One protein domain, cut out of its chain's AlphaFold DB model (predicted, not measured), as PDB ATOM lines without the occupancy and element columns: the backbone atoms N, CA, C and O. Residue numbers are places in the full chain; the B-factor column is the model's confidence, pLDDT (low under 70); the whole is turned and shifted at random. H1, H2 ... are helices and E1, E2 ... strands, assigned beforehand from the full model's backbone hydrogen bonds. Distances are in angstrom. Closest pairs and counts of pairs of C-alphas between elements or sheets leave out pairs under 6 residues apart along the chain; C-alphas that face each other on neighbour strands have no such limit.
ATOM      1  N   ASP A   2      35.868  99.303 -17.722       54.59
ATOM      2  CA  ASP A   2      37.203  98.750 -17.920       54.59
ATOM      3  C   ASP A   2      37.026  97.237 -17.916       54.59
ATOM      4  O   ASP A   2      37.089  96.581 -16.869       54.59
ATOM      5  N   ASP A   3      36.648  96.693 -19.073       80.44
ATOM      6  CA  ASP A   3      36.483  95.253 -19.222       80.44
ATOM      7  C   ASP A   3      37.839  94.584 -18.961       80.44
ATOM      8  O   ASP A   3      38.855  94.921 -19.570       80.44
ATOM      9  N   SER A   4      37.868  93.640 -18.020       81.81
ATOM     10  CA  SER A   4      39.083  92.918 -17.638       81.81
ATOM     11  C   SER A   4      38.822  91.425 -17.480       81.81
ATOM     12  O   SER A   4      37.774  90.987 -17.003       81.81
ATOM     13  N   VAL A   5      39.801  90.624 -17.888       85.88
ATOM     14  CA  VAL A   5      39.844  89.176 -17.700       85.88
ATOM     15  C   VAL A   5      40.788  88.902 -16.542       85.88
ATOM     16  O   VAL A   5      41.981  89.132 -16.682       85.88
ATOM     17  N   TYR A   6      40.292  88.405 -15.409       86.38
ATOM     18  CA  TYR A   6      41.139  88.029 -14.272       86.38
ATOM     19  C   TYR A   6      41.082  86.525 -13.992       86.38
ATOM     20  O   TYR A   6      40.063  85.864 -14.193       86.38
ATOM     21  N   TRP A   7      42.184  85.979 -13.495       89.81
ATOM     22  CA  TRP A   7      42.328  84.594 -13.063       89.81
ATOM     23  C   TRP A   7      43.175  84.542 -11.791       89.81
ATOM     24  O   TRP A   7      44.078  85.352 -11.585       89.81
ATOM     25  N   ARG A   8      42.883  83.589 -10.906       88.06
ATOM     26  CA  ARG A   8      43.555  83.458  -9.609       88.06
ATOM     27  C   ARG A   8      43.861  82.000  -9.321       88.06
ATOM     28  O   ARG A   8      42.977  81.159  -9.453       88.06
ATOM     29  N   ASP A   9      45.104  81.726  -8.930       85.75
ATOM     30  CA  ASP A   9      45.609  80.390  -8.583       85.75
ATOM     31  C   ASP A   9      45.285  79.311  -9.638       85.75
ATOM     32  O   ASP A   9      45.113  78.128  -9.334       85.75
ATOM     33  N   ALA A  10      45.209  79.721 -10.905       84.19
ATOM     34  CA  ALA A  10      44.976  78.833 -12.025       84.19
ATOM     35  C   ALA A  10      46.177  77.900 -12.215       84.19
ATOM     36  O   ALA A  10      47.336  78.264 -11.994       84.19
ATOM     37  N   ARG A  11      45.897  76.680 -12.667       84.88
ATOM     38  CA  ARG A  11      46.924  75.763 -13.161       84.88
ATOM     39  C   ARG A  11      46.884  75.796 -14.675       84.88
ATOM     40  O   ARG A  11      45.830  75.554 -15.257       84.88
ATOM     41  N   ALA A  12      48.019  76.076 -15.294       81.75
ATOM     42  CA  ALA A  12      48.158  76.039 -16.739       81.75
ATOM     43  C   ALA A  12      49.171  74.956 -17.102       81.75
ATOM     44  O   ALA A  12      50.282  74.917 -16.568       81.75
ATOM     45  N   GLN A  13      48.764  74.057 -17.992       85.06
ATOM     46  CA  GLN A  13      49.635  73.034 -18.542       85.06
ATOM     47  C   GLN A  13      49.763  73.270 -20.043       85.06
ATOM     48  O   GLN A  13      48.791  73.148 -20.784       85.06
ATOM     49  N   LEU A  14      50.965  73.658 -20.456       86.44
ATOM     50  CA  LEU A  14      51.356  73.802 -21.855       86.44
ATOM     51  C   LEU A  14      52.054  72.510 -22.306       86.44
ATOM     52  O   LEU A  14      52.257  71.597 -21.502       86.44
ATOM     53  N   SER A  15      52.417  72.422 -23.586       88.44
ATOM     54  CA  SER A  15      52.979  71.211 -24.203       88.44
ATOM     55  C   SER A  15      54.141  70.595 -23.410       88.44
ATOM     56  O   SER A  15      54.189  69.378 -23.240       88.44
ATOM     57  N   ALA A  16      55.047  71.426 -22.892       88.50
ATOM     58  CA  ALA A  16      56.218  71.033 -22.111       88.50
ATOM     59  C   ALA A  16      56.389  71.837 -20.800       88.50
ATOM     60  O   ALA A  16      57.406  71.684 -20.120       88.50
ATOM     61  N   SER A  17      55.397  72.651 -20.409       89.00
ATOM     62  CA  SER A  17      55.451  73.512 -19.218       89.00
ATOM     63  C   SER A  17      54.306  73.250 -18.242       89.00
ATOM     64  O   SER A  17      53.152  73.092 -18.637       89.00
ATOM     65  N   LYS A  18      54.616  73.254 -16.944       90.25
ATOM     66  CA  LYS A  18      53.664  73.136 -15.835       90.25
ATOM     67  C   LYS A  18      53.747  74.371 -14.942       90.25
ATOM     68  O   LYS A  18      54.782  74.623 -14.326       90.25
ATOM     69  N   LEU A  19      52.638  75.105 -14.868       87.81
ATOM     70  CA  LEU A  19      52.464  76.295 -14.037       87.81
ATOM     71  C   LEU A  19      51.422  75.993 -12.955       87.81
ATOM     72  O   LEU A  19      50.269  75.695 -13.278       87.81
ATOM     73  N   SER A  20      51.805  76.042 -11.677       84.31
ATOM     74  CA  SER A  20      50.961  75.555 -10.571       84.31
ATOM     75  C   SER A  20      50.305  76.650  -9.722       84.31
ATOM     76  O   SER A  20      49.450  76.322  -8.897       84.31
ATOM     77  N   LYS A  21      50.642  77.931  -9.949       85.88
ATOM     78  CA  LYS A  21      50.047  79.109  -9.277       85.88
ATOM     79  C   LYS A  21      49.982  80.339 -10.192       85.88
ATOM     80  O   LYS A  21      50.641  81.338  -9.924       85.88
ATOM     81  N   LEU A  22      49.239  80.256 -11.293       86.94
ATOM     82  CA  LEU A  22      49.063  81.351 -12.251       86.94
ATOM     83  C   LEU A  22      47.902  82.260 -11.812       86.94
ATOM     84  O   LEU A  22      46.747  81.849 -11.796       86.94
ATOM     85  N   SER A  23      48.200  83.507 -11.483       90.00
ATOM     86  CA  SER A  23      47.224  84.569 -11.240       90.00
ATOM     87  C   SER A  23      47.509  85.725 -12.185       90.00
ATOM     88  O   SER A  23      48.657  85.934 -12.559       90.00
ATOM     89  N   GLY A  24      46.495  86.466 -12.595       88.88
ATOM     90  CA  GLY A  24      46.690  87.576 -13.507       88.88
ATOM     91  C   GLY A  24      45.399  88.300 -13.837       88.88
ATOM     92  O   GLY A  24      44.315  87.793 -13.565       88.88
ATOM     93  N   THR A  25      45.538  89.486 -14.408       88.88
ATOM     94  CA  THR A  25      44.447  90.318 -14.900       88.88
ATOM     95  C   THR A  25      44.893  90.947 -16.211       88.88
ATOM     96  O   THR A  25      45.933  91.593 -16.244       88.88
ATOM     97  N   TYR A  26      44.126  90.761 -17.279       86.94
ATOM     98  CA  TYR A  26      44.300  91.433 -18.560       86.94
ATOM     99  C   TYR A  26      43.171  92.442 -18.756       86.94
ATOM    100  O   TYR A  26      42.006  92.050 -18.798       86.94
ATOM    101  N   TYR A  27      43.497  93.723 -18.853       85.56
ATOM    102  CA  TYR A  27      42.546  94.790 -19.153       85.56
ATOM    103  C   TYR A  27      42.416  94.911 -20.673       85.56
ATOM    104  O   TYR A  27      43.421  95.060 -21.354       85.56
ATOM    105  N   LEU A  28      41.201  94.815 -21.221       83.88
ATOM    106  CA  LEU A  28      40.973  94.854 -22.676       83.88
ATOM    107  C   LEU A  28      41.241  96.244 -23.286       83.88
ATOM    108  O   LEU A  28      41.593  96.330 -24.458       83.88
ATOM    109  N   ASP A  29      41.091  97.298 -22.485       80.50
ATOM    110  CA  ASP A  29      41.417  98.702 -22.767       80.50
ATOM    111  C   ASP A  29      41.890  99.291 -21.420       80.50
ATOM    112  O   ASP A  29      41.112  99.227 -20.457       80.50
ATOM    113  N   PRO A  30      43.161  99.711 -21.250       79.25
ATOM    114  CA  PRO A  30      44.169 100.045 -22.273       79.25
ATOM    115  C   PRO A  30      45.012  98.878 -22.832       79.25
ATOM    116  O   PRO A  30      45.866  99.099 -23.684       79.25
ATOM    117  N   GLY A  31      44.796  97.625 -22.412       82.44
ATOM    118  CA  GLY A  31      45.609  96.481 -22.870       82.44
ATOM    119  C   GLY A  31      46.636  95.969 -21.855       82.44
ATOM    120  O   GLY A  31      47.483  95.146 -22.211       82.44
ATOM    121  N   ASP A  32      46.569  96.424 -20.602       87.81
ATOM    122  CA  ASP A  32      47.535  96.075 -19.558       87.81
ATOM    123  C   ASP A  32      47.387  94.620 -19.077       87.81
ATOM    124  O   ASP A  32      46.291  94.143 -18.774       87.81
ATOM    125  N   LEU A  33      48.507  93.912 -18.926       87.62
ATOM    126  CA  LEU A  33      48.589  92.543 -18.425       87.62
ATOM    127  C   LEU A  33      49.345  92.483 -17.097       87.62
ATOM    128  O   LEU A  33      50.557  92.651 -17.044       87.62
ATOM    129  N   TRP A  34      48.655  92.116 -16.028       89.12
ATOM    130  CA  TRP A  34      49.261  91.704 -14.769       89.12
ATOM    131  C   TRP A  34      49.298  90.178 -14.686       89.12
ATOM    132  O   TRP A  34      48.279  89.527 -14.885       89.12
ATOM    133  N   VAL A  35      50.449  89.584 -14.384       88.38
ATOM    134  CA  VAL A  35      50.642  88.135 -14.254       88.38
ATOM    135  C   VAL A  35      51.592  87.833 -13.111       88.38
ATOM    136  O   VAL A  35      52.662  88.410 -12.995       88.38
ATOM    137  N   ARG A  36      51.245  86.838 -12.303       90.31
ATOM    138  CA  ARG A  36      52.127  86.177 -11.349       90.31
ATOM    139  C   ARG A  36      51.998  84.672 -11.524       90.31
ATOM    140  O   ARG A  36      50.889  84.151 -11.520       90.31
ATOM    141  N   LEU A  37      53.106  83.962 -11.658       88.62
ATOM    142  CA  LEU A  37      53.126  82.517 -11.843       88.62
ATOM    143  C   LEU A  37      54.253  81.846 -11.059       88.62
ATOM    144  O   LEU A  37      55.321  82.418 -10.871       88.62
ATOM    145  N   HIS A  38      53.999  80.610 -10.631       91.94
ATOM    146  CA  HIS A  38      55.021  79.656 -10.201       91.94
ATOM    147  C   HIS A  38      55.169  78.591 -11.287       91.94
ATOM    148  O   HIS A  38      54.197  77.890 -11.598       91.94
ATOM    149  N   GLY A  39      56.353  78.496 -11.884       87.19
ATOM    150  CA  GLY A  39      56.692  77.499 -12.888       87.19
ATOM    151  C   GLY A  39      57.552  76.385 -12.301       87.19
ATOM    152  O   GLY A  39      58.749  76.583 -12.104       87.19
ATOM    153  N   ASP A  40      56.963  75.204 -12.087       83.50
ATOM    154  CA  ASP A  40      57.684  73.997 -11.646       83.50
ATOM    155  C   ASP A  40      58.612  73.470 -12.755       83.50
ATOM    156  O   ASP A  40      59.694  72.936 -12.514       83.50
ATOM    157  N   THR A  41      58.167  73.588 -14.007       87.00
ATOM    158  CA  THR A  41      58.947  73.292 -15.213       87.00
ATOM    159  C   THR A  41      58.410  74.170 -16.332       87.00
ATOM    160  O   THR A  41      57.239  74.070 -16.679       87.00
ATOM    161  N   VAL A  42      59.239  75.041 -16.889       89.69
ATOM    162  CA  VAL A  42      58.897  75.984 -17.954       89.69
ATOM    163  C   VAL A  42      59.836  75.718 -19.115       89.69
ATOM    164  O   VAL A  42      61.034  75.968 -19.009       89.69
ATOM    165  N   ALA A  43      59.310  75.187 -20.212       91.50
ATOM    166  CA  ALA A  43      60.043  75.076 -21.461       91.50
ATOM    167  C   ALA A  43      60.049  76.443 -22.151       91.50
ATOM    168  O   ALA A  43      58.992  77.035 -22.364       91.50
ATOM    169  N   LEU A  44      61.229  76.935 -22.543       90.62
ATOM    170  CA  LEU A  44      61.357  78.246 -23.190       90.62
ATOM    171  C   LEU A  44      60.505  78.328 -24.461       90.62
ATOM    172  O   LEU A  44      59.876  79.356 -24.692       90.62
ATOM    173  N   ALA A  45      60.409  77.228 -25.221       89.25
ATOM    174  CA  ALA A  45      59.590  77.108 -26.426       89.25
ATOM    175  C   ALA A  45      58.110  77.464 -26.207       89.25
ATOM    176  O   ALA A  45      57.518  78.140 -27.048       89.25
ATOM    177  N   ASP A  46      57.535  77.050 -25.074       89.81
ATOM    178  CA  ASP A  46      56.114  77.237 -24.762       89.81
ATOM    179  C   ASP A  46      55.777  78.675 -24.361       89.81
ATOM    180  O   ASP A  46      54.615  79.071 -24.408       89.81
ATOM    181  N   VAL A  47      56.777  79.460 -23.955       84.62
ATOM    182  CA  VAL A  47      56.619  80.854 -23.514       84.62
ATOM    183  C   VAL A  47      57.182  81.854 -24.522       84.62
ATOM    184  O   VAL A  47      57.192  83.055 -24.269       84.62
ATOM    185  N   ARG A  48      57.588  81.401 -25.716       85.38
ATOM    186  CA  ARG A  48      58.038  82.287 -26.806       85.38
ATOM    187  C   ARG A  48      56.958  83.255 -27.277       85.38
ATOM    188  O   ARG A  48      57.287  84.272 -27.861       85.38
ATOM    189  N   TRP A  49      55.682  82.986 -27.031       79.56
ATOM    190  CA  TRP A  49      54.630  83.957 -27.339       79.56
ATOM    191  C   TRP A  49      54.717  85.218 -26.457       79.56
ATOM    192  O   TRP A  49      54.312  86.277 -26.917       79.56
ATOM    193  N   LEU A  50      55.289  85.128 -25.243       75.69
ATOM    194  CA  LEU A  50      55.585  86.288 -24.387       75.69
ATOM    195  C   LEU A  50      56.807  87.056 -24.895       75.69
ATOM    196  O   LEU A  50      56.824  88.282 -24.888       75.69
ATOM    197  N   TYR A  51      57.835  86.331 -25.342       83.00
ATOM    198  CA  TYR A  51      59.030  86.925 -25.933       83.00
ATOM    199  C   TYR A  51      59.590  86.027 -27.053       83.00
ATOM    200  O   TYR A  51      60.309  85.059 -26.771       83.00
ATOM    201  N   PRO A  52      59.289  86.316 -28.339       85.94
ATOM    202  CA  PRO A  52      59.581  85.420 -29.474       85.94
ATOM    203  C   PRO A  52      61.046  85.026 -29.647       85.94
ATOM    204  O   PRO A  52      61.354  83.992 -30.258       85.94
ATOM    205  N   ARG A  53      61.947  85.844 -29.097       87.94
ATOM    206  CA  ARG A  53      63.396  85.673 -29.177       87.94
ATOM    207  C   ARG A  53      63.974  84.722 -28.131       87.94
ATOM    208  O   ARG A  53      65.149  84.373 -28.239       87.94
ATOM    209  N   LEU A  54      63.178  84.245 -27.170       89.06
ATOM    210  CA  LEU A  54      63.615  83.161 -26.286       89.06
ATOM    211  C   LEU A  54      64.060  81.935 -27.119       89.06
ATOM    212  O   LEU A  54      63.430  81.625 -28.138       89.06
ATOM    213  N   PRO A  55      65.131  81.225 -26.712       90.56
ATOM    214  CA  PRO A  55      65.593  80.010 -27.379       90.56
ATOM    215  C   PRO A  55      64.491  78.965 -27.583       90.56
ATOM    216  O   PRO A  55      63.652  78.740 -26.714       90.56
ATOM    217  N   SER A  56      64.525  78.277 -28.729       88.75
ATOM    218  CA  SER A  56      63.568  77.211 -29.066       88.75
ATOM    219  C   SER A  56      63.762  75.926 -28.257       88.75
ATOM    220  O   SER A  56      62.876  75.077 -28.255       88.75
ATOM    221  N   ALA A  57      64.895  75.777 -27.572       88.50
ATOM    222  CA  ALA A  57      65.199  74.662 -26.687       88.50
ATOM    223  C   ALA A  57      65.732  75.184 -25.348       88.50
ATOM    224  O   ALA A  57      66.361  76.239 -25.284       88.50
ATOM    225  N   GLY A  58      65.492  74.422 -24.281       89.75
ATOM    226  CA  GLY A  58      65.834  74.807 -22.916       89.75
ATOM    227  C   GLY A  58      64.605  75.071 -22.055       89.75
ATOM    228  O   GLY A  58      63.467  75.085 -22.527       89.75
ATOM    229  N   GLY A  59      64.841  75.251 -20.766       90.88
ATOM    230  CA  GLY A  59      63.786  75.414 -19.782       90.88
ATOM    231  C   GLY A  59      64.314  75.418 -18.360       90.88
ATOM    232  O   GLY A  59      65.523  75.329 -18.126       90.88
ATOM    233  N   GLY A  60      63.406  75.552 -17.407       92.56
ATOM    234  CA  GLY A  60      63.777  75.771 -16.022       92.56
ATOM    235  C   GLY A  60      62.608  75.853 -15.063       92.56
ATOM    236  O   GLY A  60      61.463  75.671 -15.459       92.56
ATOM    237  N   SER A  61      62.902  76.160 -13.810       93.69
ATOM    238  CA  SER A  61      61.903  76.572 -12.821       93.69
ATOM    239  C   SER A  61      62.082  78.054 -12.515       93.69
ATOM    240  O   SER A  61      63.220  78.525 -12.489       93.69
ATOM    241  N   LEU A  62      60.993  78.788 -12.292       93.81
ATOM    242  CA  LEU A  62      61.038  80.164 -11.791       93.81
ATOM    243  C   LEU A  62      59.700  80.586 -11.176       93.81
ATOM    244  O   LEU A  62      58.635  80.148 -11.614       93.81
ATOM    245  N   ASP A  63      59.763  81.497 -10.215       93.00
ATOM    246  CA  ASP A  63      58.647  82.361  -9.848       93.00
ATOM    247  C   ASP A  63      58.708  83.605 -10.735       93.00
ATOM    248  O   ASP A  63      59.709  84.312 -10.715       93.00
ATOM    249  N   PHE A  64      57.668  83.882 -11.517       90.69
ATOM    250  CA  PHE A  64      57.637  85.028 -12.424       90.69
ATOM    251  C   PHE A  64      56.479  85.955 -12.095       90.69
ATOM    252  O   PHE A  64      55.365  85.522 -11.807       90.69
ATOM    253  N   TYR A  65      56.744  87.241 -12.175       91.06
ATOM    254  CA  TYR A  65      55.792  88.316 -12.042       91.06
ATOM    255  C   TYR A  65      56.021  89.274 -13.204       91.06
ATOM    256  O   TYR A  65      57.159  89.637 -13.483       91.06
ATOM    257  N   ALA A  66      54.956  89.667 -13.886       89.69
ATOM    258  CA  ALA A  66      54.998  90.680 -14.917       89.69
ATOM    259  C   ALA A  66      53.798  91.614 -14.794       89.69
ATOM    260  O   ALA A  66      52.668  91.162 -14.635       89.69
ATOM    261  N   LEU A  67      54.045  92.907 -14.903       90.19
ATOM    262  CA  LEU A  67      53.056  93.920 -15.225       90.19
ATOM    263  C   LEU A  67      53.457  94.450 -16.599       90.19
ATOM    264  O   LEU A  67      54.578  94.898 -16.751       90.19
ATOM    265  N   ILE A  68      52.615  94.353 -17.613       87.38
ATOM    266  CA  ILE A  68      52.925  94.783 -18.978       87.38
ATOM    267  C   ILE A  68      51.848  95.779 -19.364       87.38
ATOM    268  O   ILE A  68      50.738  95.355 -19.662       87.38
ATOM    269  N   GLY A  69      52.142  97.071 -19.295       86.44
ATOM    270  CA  GLY A  69      51.230  98.123 -19.736       86.44
ATOM    271  C   GLY A  69      51.768  98.909 -20.923       86.44
ATOM    272  O   GLY A  69      52.922  98.723 -21.321       86.44
ATOM    273  N   GLU A  70      50.925  99.784 -21.476       80.62
ATOM    274  CA  GLU A  70      51.248 100.601 -22.659       80.62
ATOM    275  C   GLU A  70      52.450 101.536 -22.414       80.62
ATOM    276  O   GLU A  70      53.380 101.565 -23.218       80.62
ATOM    277  N   ASP A  71      52.482 102.217 -21.261       84.12
ATOM    278  CA  ASP A  71      53.538 103.186 -20.912       84.12
ATOM    279  C   ASP A  71      54.682 102.587 -20.075       84.12
ATOM    280  O   ASP A  71      55.804 103.103 -20.050       84.12
ATOM    281  N   SER A  72      54.413 101.512 -19.328       88.94
ATOM    282  CA  SER A  72      55.421 100.877 -18.479       88.94
ATOM    283  C   SER A  72      55.149  99.397 -18.251       88.94
ATOM    284  O   SER A  72      54.012  98.954 -18.113       88.94
ATOM    285  N   SER A  73      56.223  98.624 -18.184       89.75
ATOM    286  CA  SER A  73      56.226  97.204 -17.881       89.75
ATOM    287  C   SER A  73      57.214  96.902 -16.753       89.75
ATOM    288  O   SER A  73      58.291  97.482 -16.692       89.75
ATOM    289  N   GLU A  74      56.897  95.967 -15.872       91.62
ATOM    290  CA  GLU A  74      57.755  95.443 -14.815       91.62
ATOM    291  C   GLU A  74      57.827  93.923 -14.950       91.62
ATOM    292  O   GLU A  74      56.808  93.264 -15.114       91.62
ATOM    293  N   TYR A  75      59.023  93.356 -14.865       91.06
ATOM    294  CA  TYR A  75      59.298  91.933 -14.998       91.06
ATOM    295  C   TYR A  75      60.185  91.497 -13.837       91.06
ATOM    296  O   TYR A  75      61.303  91.984 -13.697       91.06
ATOM    297  N   ILE A  76      59.719  90.560 -13.018       92.81
ATOM    298  CA  ILE A  76      60.463  90.008 -11.885       92.81
ATOM    299  C   ILE A  76      60.454  88.486 -11.991       92.81
ATOM    300  O   ILE A  76      59.405  87.854 -11.946       92.81
ATOM    301  N   ALA A  77      61.630  87.882 -12.098       91.81
ATOM    302  CA  ALA A  77      61.842  86.454 -11.935       91.81
ATOM    303  C   ALA A  77      62.608  86.213 -10.629       91.81
ATOM    304  O   ALA A  77      63.643  86.827 -10.401       91.81
ATOM    305  N   SER A  78      62.133  85.305  -9.784       93.31
ATOM    306  CA  SER A  78      62.814  84.898  -8.550       93.31
ATOM    307  C   SER A  78      62.926  83.381  -8.464       93.31
ATOM    308  O   SER A  78      62.189  82.659  -9.142       93.31
ATOM    309  N   ASN A  79      63.892  82.884  -7.686       92.25
ATOM    310  CA  ASN A  79      64.213  81.451  -7.603       92.25
ATOM    311  C   ASN A  79      64.438  80.795  -8.984       92.25
ATOM    312  O   ASN A  79      64.170  79.604  -9.175       92.25
ATOM    313  N   ALA A  80      64.897  81.567  -9.974       92.50
ATOM    314  CA  ALA A  80      64.998  81.087 -11.339       92.50
ATOM    315  C   ALA A  80      66.167  80.103 -11.469       92.50
ATOM    316  O   ALA A  80      67.246  80.319 -10.923       92.50
ATOM    317  N   THR A  81      65.969  79.015 -12.208       94.44
ATOM    318  CA  THR A  81      67.018  78.099 -12.673       94.44
ATOM    319  C   THR A  81      66.706  77.731 -14.111       94.44
ATOM    320  O   THR A  81      65.884  76.856 -14.357       94.44
ATOM    321  N   VAL A  82      67.354  78.401 -15.061       92.44
ATOM    322  CA  VAL A  82      67.115  78.274 -16.502       92.44
ATOM    323  C   VAL A  82      68.330  77.643 -17.170       92.44
ATOM    324  O   VAL A  82      69.469  78.048 -16.929       92.44
ATOM    325  N   ARG A  83      68.101  76.645 -18.027       93.56
ATOM    326  CA  ARG A  83      69.149  75.994 -18.822       93.56
ATOM    327  C   ARG A  83      68.801  76.026 -20.302       93.56
ATOM    328  O   ARG A  83      67.684  75.681 -20.676       93.56
ATOM    329  N   THR A  84      69.755  76.408 -21.143       93.06
ATOM    330  CA  THR A  84      69.604  76.425 -22.605       93.06
ATOM    331  C   THR A  84      70.952  76.172 -23.282       93.06
ATOM    332  O   THR A  84      71.930  76.877 -23.040       93.06
ATOM    333  N   GLY A  85      71.041  75.105 -24.083       89.12
ATOM    334  CA  GLY A  85      72.325  74.603 -24.583       89.12
ATOM    335  C   GLY A  85      73.292  74.278 -23.434       89.12
ATOM    336  O   GLY A  85      72.926  73.574 -22.495       89.12
ATOM    337  N   SER A  86      74.510  74.820 -23.493       88.94
ATOM    338  CA  SER A  86      75.499  74.774 -22.402       88.94
ATOM    339  C   SER A  86      75.306  75.869 -21.343       88.94
ATOM    340  O   SER A  86      75.965  75.830 -20.305       88.94
ATOM    341  N   THR A  87      74.410  76.835 -21.575       93.81
ATOM    342  CA  THR A  87      74.175  77.957 -20.661       93.81
ATOM    343  C   THR A  87      73.322  77.520 -19.477       93.81
ATOM    344  O   THR A  87      72.259  76.916 -19.641       93.81
ATOM    345  N   THR A  88      73.741  77.908 -18.276       94.94
ATOM    346  CA  THR A  88      72.930  77.826 -17.056       94.94
ATOM    347  C   THR A  88      72.828  79.210 -16.425       94.94
ATOM    348  O   THR A  88      73.836  79.901 -16.343       94.94
ATOM    349  N   ILE A  89      71.635  79.634 -16.007       94.44
ATOM    350  CA  ILE A  89      71.392  80.896 -15.292       94.44
ATOM    351  C   ILE A  89      70.548  80.582 -14.060       94.44
ATOM    352  O   ILE A  89      69.507  79.938 -14.174       94.44
ATOM    353  N   THR A  90      70.983  81.026 -12.886       95.56
ATOM    354  CA  THR A  90      70.257  80.852 -11.624       95.56
ATOM    355  C   THR A  90      70.204  82.148 -10.832       95.56
ATOM    356  O   THR A  90      71.213  82.852 -10.796       95.56
ATOM    357  N   GLY A  91      69.106  82.416 -10.131       94.69
ATOM    358  CA  GLY A  91      68.977  83.553  -9.219       94.69
ATOM    359  C   GLY A  91      67.738  84.397  -9.491       94.69
ATOM    360  O   GLY A  91      66.721  83.874  -9.948       94.69
ATOM    361  N   ASP A  92      67.846  85.687  -9.204       95.00
ATOM    362  CA  ASP A  92      66.743  86.642  -9.256       95.00
ATOM    363  C   ASP A  92      67.032  87.724 -10.309       95.00
ATOM    364  O   ASP A  92      68.180  88.126 -10.513       95.00
ATOM    365  N   PHE A  93      66.001  88.179 -11.013       93.25
ATOM    366  CA  PHE A  93      66.062  89.196 -12.057       93.25
ATOM    367  C   PHE A  93      64.861  90.122 -11.920       93.25
ATOM    368  O   PHE A  93      63.733  89.645 -11.895       93.25
ATOM    369  N   GLY A  94      65.092  91.427 -11.874       92.75
ATOM    370  CA  GLY A  94      64.038  92.436 -11.839       92.75
ATOM    371  C   GLY A  94      64.342  93.547 -12.833       92.75
ATOM    372  O   GLY A  94      65.457  94.079 -12.871       92.75
ATOM    373  N   LEU A  95      63.357  93.875 -13.660       92.62
ATOM    374  CA  LEU A  95      63.470  94.817 -14.759       92.62
ATOM    375  C   LEU A  95      62.179  95.623 -14.906       92.62
ATOM    376  O   LEU A  95      61.133  95.059 -15.204       92.62
ATOM    377  N   SER A  96      62.271  96.944 -14.817       92.06
ATOM    378  CA  SER A  96      61.220  97.868 -15.243       92.06
ATOM    379  C   SER A  96      61.591  98.495 -16.593       92.06
ATOM    380  O   SER A  96      62.735  98.906 -16.796       92.06
ATOM    381  N   VAL A  97      60.639  98.573 -17.517       87.38
ATOM    382  CA  VAL A  97      60.766  99.114 -18.875       87.38
ATOM    383  C   VAL A  97      59.667 100.155 -19.078       87.38
ATOM    384  O   VAL A  97      58.500  99.801 -19.066       87.38
ATOM    385  N   GLY A  98      60.017 101.425 -19.259       86.56
ATOM    386  CA  GLY A  98      59.090 102.509 -19.630       86.56
ATOM    387  C   GLY A  98      59.861 103.575 -20.403       86.56
ATOM    388  O   GLY A  98      60.667 103.220 -21.262       86.56
ATOM    389  N   ASP A  99      59.763 104.849 -20.004       83.06
ATOM    390  CA  ASP A  99      60.638 105.933 -20.506       83.06
ATOM    391  C   ASP A  99      62.144 105.627 -20.360       83.06
ATOM    392  O   ASP A  99      62.992 106.194 -21.050       83.06
ATOM    393  N   SER A 100      62.503 104.734 -19.432       81.69
ATOM    394  CA  SER A 100      63.848 104.177 -19.314       81.69
ATOM    395  C   SER A 100      63.817 102.734 -18.807       81.69
ATOM    396  O   SER A 100      62.844 102.280 -18.206       81.69
ATOM    397  N   VAL A 101      64.915 102.018 -19.042       87.38
ATOM    398  CA  VAL A 101      65.161 100.668 -18.523       87.38
ATOM    399  C   VAL A 101      65.762 100.784 -17.118       87.38
ATOM    400  O   VAL A 101      66.729 101.521 -16.916       87.38
ATOM    401  N   ARG A 102      65.230 100.052 -16.135       92.12
ATOM    402  CA  ARG A 102      65.746 100.020 -14.758       92.12
ATOM    403  C   ARG A 102      65.819  98.593 -14.232       92.12
ATOM    404  O   ARG A 102      64.810  97.913 -14.127       92.12
ATOM    405  N   PHE A 103      67.005  98.172 -13.815       93.12
ATOM    406  CA  PHE A 103      67.216  96.916 -13.108       93.12
ATOM    407  C   PHE A 103      67.001  97.112 -11.607       93.12
ATOM    408  O   PHE A 103      67.434  98.110 -11.023       93.12
ATOM    409  N   HIS A 104      66.370  96.151 -10.954       91.50
ATOM    410  CA  HIS A 104      66.260  96.084  -9.499       91.50
ATOM    411  C   HIS A 104      66.252  94.620  -9.069       91.50
ATOM    412  O   HIS A 104      65.976  93.746  -9.883       91.50
ATOM    413  N   ASP A 105      66.666  94.342  -7.831       89.81
ATOM    414  CA  ASP A 105      66.657  92.990  -7.247       89.81
ATOM    415  C   ASP A 105      67.306  91.897  -8.126       89.81
ATOM    416  O   ASP A 105      66.981  90.718  -8.025       89.81
ATOM    417  N   THR A 106      68.243  92.281  -9.003       94.12
ATOM    418  CA  THR A 106      68.883  91.357  -9.942       94.12
ATOM    419  C   THR A 106      70.153  90.799  -9.320       94.12
ATOM    420  O   THR A 106      71.091  91.542  -9.039       94.12
ATOM    421  N   ASN A 107      70.194  89.484  -9.132       95.38
ATOM    422  CA  ASN A 107      71.322  88.721  -8.616       95.38
ATOM    423  C   ASN A 107      71.386  87.374  -9.338       95.38
ATOM    424  O   ASN A 107      70.688  86.423  -8.989       95.38
ATOM    425  N   LEU A 108      72.236  87.300 -10.357       94.94
ATOM    426  CA  LEU A 108      72.334  86.165 -11.260       94.94
ATOM    427  C   LEU A 108      73.682  85.468 -11.111       94.94
ATOM    428  O   LEU A 108      74.736  86.101 -11.060       94.94
ATOM    429  N   ARG A 109      73.659  84.139 -11.122       96.06
ATOM    430  CA  ARG A 109      74.818  83.291 -11.408       96.06
ATOM    431  C   ARG A 109      74.621  82.647 -12.762       96.06
ATOM    432  O   ARG A 109      73.558  82.091 -13.018       96.06
ATOM    433  N   PHE A 110      75.636  82.695 -13.607       94.81
ATOM    434  CA  PHE A 110      75.587  82.094 -14.931       94.81
ATOM    435  C   PHE A 110      76.820  81.232 -15.199       94.81
ATOM    436  O   PHE A 110      77.930  81.554 -14.777       94.81
ATOM    437  N   GLY A 111      76.622  80.116 -15.896       94.12
ATOM    438  CA  GLY A 111      77.677  79.235 -16.391       94.12
ATOM    439  C   GLY A 111      77.584  79.121 -17.907       94.12
ATOM    440  O   GLY A 111      76.508  78.815 -18.419       94.12
ATOM    441  N   SER A 112      78.694  79.374 -18.602       92.56
ATOM    442  CA  SER A 112      78.826  79.275 -20.066       92.56
ATOM    443  C   SER A 112      77.792  80.080 -20.872       92.56
ATOM    444  O   SER A 112      77.376  79.650 -21.945       92.56
ATOM    445  N   LEU A 113      77.399  81.260 -20.384       94.19
ATOM    446  CA  LEU A 113      76.493  82.182 -21.072       94.19
ATOM    447  C   LEU A 113      77.170  82.756 -22.324       94.19
ATOM    448  O   LEU A 113      78.059  83.600 -22.230       94.19
ATOM    449  N   GLY A 114      76.773  82.286 -23.504       91.50
ATOM    450  CA  GLY A 114      77.320  82.774 -24.772       91.50
ATOM    451  C   GLY A 114      76.853  84.194 -25.096       91.50
ATOM    452  O   GLY A 114      75.670  84.497 -24.970       91.50
ATOM    453  N   THR A 115      77.744  85.058 -25.589       90.44
ATOM    454  CA  THR A 115      77.362  86.429 -25.981       90.44
ATOM    455  C   THR A 115      76.347  86.457 -27.125       90.44
ATOM    456  O   THR A 115      75.468  87.307 -27.132       90.44
ATOM    457  N   ALA A 116      76.363  85.465 -28.024       88.12
ATOM    458  CA  ALA A 116      75.329  85.294 -29.051       88.12
ATOM    459  C   ALA A 116      73.923  85.062 -28.475       88.12
ATOM    460  O   ALA A 116      72.939  85.519 -29.048       88.12
ATOM    461  N   LEU A 117      73.825  84.387 -27.323       90.75
ATOM    462  CA  LEU A 117      72.550  84.210 -26.635       90.75
ATOM    463  C   LEU A 117      72.068  85.532 -26.020       90.75
ATOM    464  O   LEU A 117      70.872  85.794 -26.022       90.75
ATOM    465  N   ILE A 118      72.979  86.378 -25.532       89.69
ATOM    466  CA  ILE A 118      72.625  87.699 -24.993       89.69
ATOM    467  C   ILE A 118      72.083  88.604 -26.107       89.69
ATOM    468  O   ILE A 118      71.007  89.164 -25.941       89.69
ATOM    469  N   GLU A 119      72.763  88.696 -27.254       87.19
ATOM    470  CA  GLU A 119      72.286  89.479 -28.411       87.19
ATOM    471  C   GLU A 119      70.958  88.943 -28.965       87.19
ATOM    472  O   GLU A 119      70.068  89.701 -29.345       87.19
ATOM    473  N   GLN A 120      70.776  87.616 -28.971       90.00
ATOM    474  CA  GLN A 120      69.493  87.022 -29.333       90.00
ATOM    475  C   GLN A 120      68.378  87.526 -28.404       90.00
ATOM    476  O   GLN A 120      67.292  87.857 -28.880       90.00
ATOM    477  N   LEU A 121      68.639  87.583 -27.096       86.69
ATOM    478  CA  LEU A 121      67.678  88.018 -26.082       86.69
ATOM    479  C   LEU A 121      67.500  89.539 -26.010       86.69
ATOM    480  O   LEU A 121      66.499  89.981 -25.459       86.69
ATOM    481  N   VAL A 122      68.437  90.328 -26.534       84.00
ATOM    482  CA  VAL A 122      68.393  91.794 -26.516       84.00
ATOM    483  C   VAL A 122      68.718  92.318 -27.924       84.00
ATOM    484  O   VAL A 122      69.888  92.522 -28.230       84.00
ATOM    485  N   PRO A 123      67.703  92.520 -28.790       74.94
ATOM    486  CA  PRO A 123      67.859  92.888 -30.200       74.94
ATOM    487  C   PRO A 123      68.863  93.976 -30.525       74.94
ATOM    488  O   PRO A 123      69.591  93.857 -31.503       74.94
ATOM    489  N   ASP A 124      68.819  95.039 -29.734       77.94
ATOM    490  CA  ASP A 124      69.515  96.288 -30.017       77.94
ATOM    491  C   ASP A 124      70.894  96.310 -29.342       77.94
ATOM    492  O   ASP A 124      71.601  97.316 -29.373       77.94
ATOM    493  N   LEU A 125      71.280  95.199 -28.702       79.50
ATOM    494  CA  LEU A 125      72.583  95.026 -28.091       79.50
ATOM    495  C   LEU A 125      73.510  94.312 -29.072       79.50
ATOM    496  O   LEU A 125      73.410  93.104 -29.270       79.50
ATOM    497  N   GLU A 126      74.462  95.052 -29.624       77.81
ATOM    498  CA  GLU A 126      75.582  94.487 -30.373       77.81
ATOM    499  C   GLU A 126      76.777  94.314 -29.433       77.81
ATOM    500  O   GLU A 126      77.301  95.288 -28.885       77.81
ATOM    501  N   LEU A 127      77.218  93.071 -29.207       81.31
ATOM    502  CA  LEU A 127      78.386  92.818 -28.373       81.31
ATOM    503  C   LEU A 127      79.639  92.780 -29.255       81.31
ATOM    504  O   LEU A 127      79.770  91.917 -30.127       81.31
ATOM    505  N   PRO A 128      80.632  93.647 -29.002       77.25
ATOM    506  CA  PRO A 128      81.786  93.792 -29.889       77.25
ATOM    507  C   PRO A 128      82.719  92.566 -29.889       77.25
ATOM    508  O   PRO A 128      83.604  92.452 -30.740       77.25
ATOM    509  N   ARG A 129      82.548  91.626 -28.944       85.31
ATOM    510  CA  ARG A 129      83.324  90.378 -28.858       85.31
ATOM    511  C   ARG A 129      82.438  89.152 -28.655       85.31
ATOM    512  O   ARG A 129      81.544  89.110 -27.808       85.31
ATOM    513  N   ARG A 130      82.753  88.097 -29.410       88.56
ATOM    514  CA  ARG A 130      82.161  86.762 -29.263       88.56
ATOM    515  C   ARG A 130      82.893  85.985 -28.174       88.56
ATOM    516  O   ARG A 130      84.117  85.967 -28.156       88.56
ATOM    517  N   GLY A 131      82.151  85.330 -27.288       90.88
ATOM    518  CA  GLY A 131      82.740  84.501 -26.240       90.88
ATOM    519  C   GLY A 131      81.701  83.916 -25.295       90.88
ATOM    520  O   GLY A 131      80.493  84.005 -25.540       90.88
ATOM    521  N   THR A 132      82.179  83.312 -24.210       93.44
ATOM    522  CA  THR A 132      81.326  82.747 -23.156       93.44
ATOM    523  C   THR A 132      81.628  83.384 -21.807       93.44
ATOM    524  O   THR A 132      82.783  83.627 -21.464       93.44
ATOM    525  N   LEU A 133      80.576  83.672 -21.049       93.44
ATOM    526  CA  LEU A 133      80.616  84.314 -19.744       93.44
ATOM    527  C   LEU A 133      80.286  83.288 -18.655       93.44
ATOM    528  O   LEU A 133      79.371  82.474 -18.793       93.44
ATOM    529  N   SER A 134      80.998  83.338 -17.536       95.50
ATOM    530  CA  SER A 134      80.670  82.576 -16.329       95.50
ATOM    531  C   SER A 134      80.919  83.412 -15.081       95.50
ATOM    532  O   SER A 134      81.801  84.266 -15.078       95.50
ATOM    533  N   GLY A 135      80.141  83.200 -14.024       95.38
ATOM    534  CA  GLY A 135      80.321  83.905 -12.761       95.38
ATOM    535  C   GLY A 135      79.021  84.384 -12.136       95.38
ATOM    536  O   GLY A 135      77.974  83.754 -12.284       95.38
ATOM    537  N   ARG A 136      79.105  85.485 -11.388       95.75
ATOM    538  CA  ARG A 136      77.967  86.114 -10.710       95.75
ATOM    539  C   ARG A 136      77.883  87.593 -11.059       95.75
ATOM    540  O   ARG A 136      78.916  88.244 -11.196       95.75
ATOM    541  N   THR A 137      76.674  88.126 -11.129       94.69
ATOM    542  CA  THR A 137      76.427  89.560 -11.259       94.69
ATOM    543  C   THR A 137      75.222  89.957 -10.420       94.69
ATOM    544  O   THR A 137      74.162  89.342 -10.524       94.69
ATOM    545  N   ALA A 138      75.385  90.969  -9.579       95.12
ATOM    546  CA  ALA A 138      74.285  91.669  -8.942       95.12
ATOM    547  C   ALA A 138      74.248  93.096  -9.487       95.12
ATOM    548  O   ALA A 138      75.267  93.787  -9.444       95.12
ATOM    549  N   VAL A 139      73.102  93.518 -10.028       93.56
ATOM    550  CA  VAL A 139      72.951  94.821 -10.691       93.56
ATOM    551  C   VAL A 139      71.657  95.521 -10.281       93.56
ATOM    552  O   VAL A 139      70.607  94.894 -10.167       93.56
ATOM    553  N   ALA A 140      71.717  96.832 -10.046       94.25
ATOM    554  CA  ALA A 140      70.538  97.645  -9.747       94.25
ATOM    555  C   ALA A 140      70.727  99.103 -10.188       94.25
ATOM    556  O   ALA A 140      71.763  99.702  -9.908       94.25
ATOM    557  N   GLY A 141      69.708  99.708 -10.796       92.94
ATOM    558  CA  GLY A 141      69.737 101.072 -11.326       92.94
ATOM    559  C   GLY A 141      69.377 101.131 -12.811       92.94
ATOM    560  O   GLY A 141      68.863 100.168 -13.368       92.94
ATOM    561  N   THR A 142      69.617 102.268 -13.456       90.94
ATOM    562  CA  THR A 142      69.401 102.438 -14.907       90.94
ATOM    563  C   THR A 142      70.714 102.209 -15.660       90.94
ATOM    564  O   THR A 142      71.764 102.352 -15.042       90.94
ATOM    565  N   PRO A 143      70.726 101.909 -16.975       85.88
ATOM    566  CA  PRO A 143      71.961 101.766 -17.759       85.88
ATOM    567  C   PRO A 143      72.970 102.920 -17.605       85.88
ATOM    568  O   PRO A 143      74.176 102.693 -17.656       85.88
TER     569      PRO A 143
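Overview. This is residues 2 to 143 of the 1277 residues of the protein "Translocation/assembly module TamB domain-containing protein" of Gemmatimonadaceae bacterium (UniProt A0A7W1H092). One antiparallel sheet of eight strands is folded into a long open trough: each strand, E1 to E8, bends sharply partway along its length, and the strands follow one another side by side along the trough. Two short helices, H1 after E3 and H2 after E7, lie at the open side of the trough with the links at residues 48 to 58 and 122 to 130, leaving it without a second sheet. The printed part has 142 residues, with eight named strands and two named helices in the order E1 E2 E3 H1 E4 E5 E6 E7 H2 E8; the sheet has the order E1 - E2 - E3 - E4 - E5 - E6 - E7 - E8, and the class is mostly strand. The whole is compact, with a radius of gyration of the C-alphas of 15.6 A, and spans 48 by 35 by 24 A.

Along the chain. The sheet begins with E1, residues 4 to 13, 22.5 A from first to last C-alpha, with C-alpha 4 at (39.083, 92.918, -17.638). E2, residues 18 to 27, is 24.6 A long, and E3, residues 33 to 43, is 21.1 A long. E4 is residues 59 to 68, 22.2 A; E5 is residues 73 to 84, 25.2 A; E6 is residues 87 to 97, 25.1 A. E7, residues 101 to 114, is the longest strand by residues and measures 22.5 A, and E8, residues 131 to 142, measures 25.1 A, ending with C-alpha 142 at (69.401, 102.438, -14.907). H1, residues 44 to 47, is 5.4 A long, and H2, residues 115 to 121, is 9.8 A long, with C-alpha 115 at (77.362, 86.429, -25.981). The bends range from 77 degrees in E2 at residue 21 to 116 degrees in E7 at residue 111; E5 bends by 92 degrees at residue 79.

Arrangement. The sheet is twisted, its C-alphas lying up to 10.6 A off the best plane; E1 and E8 are its edge strands. E4 and E5 form a hairpin at 172 degrees, with N 65 and O 76 2.7 A apart, within hydrogen-bond range. E5 and E6 are a hairpin at 175 degrees, with N 75 and O 95 at 2.7 A. E6 and E7, a hairpin at 163 degrees, have N 90 and O 109 at 2.8 A; E4 E5 E6 E7 make a meander, each strand the antiparallel neighbour of the one before. E7 and E8 are antiparallel at 172 degrees, with N 108 and O 137 at 2.8 A. On the other side of E4, E3 is antiparallel to it at 176 degrees, with N 35 and O 66 at 2.7 A. E1 E2 E3 are a second meander, with N 23 and O 36 at 2.8 A between E2 and E3, and N 7 and O 24 at 2.8 A between E1 and E2. H1 is on the sheet at a height of 4.9 A, over none of its strands; its closest C-alpha pair with E4 is Leu 44 and Gly 59, 5.1 A apart. H2 is on the sheet but only grazes it, with residues 115 to 117; the closest C-alphas of H2 and E8 are those of Thr 115 and Gly 131, 5.7 A apart. H1 and H2 are apart. In H2 every O i to N i+4 pair is within hydrogen-bond range, and H1 is too short for such a pair.

Size, cuts and confidence. The two C-alphas farthest apart are those of Asp 2 and Gly 131, at 48.4 A. The printed part has no cut. The link from H1 to E4 is long, with 11 residues, and that from H2 to E8 is short, with 9. The mean pLDDT of the printed part is 88.6, and residue 2 is under 70.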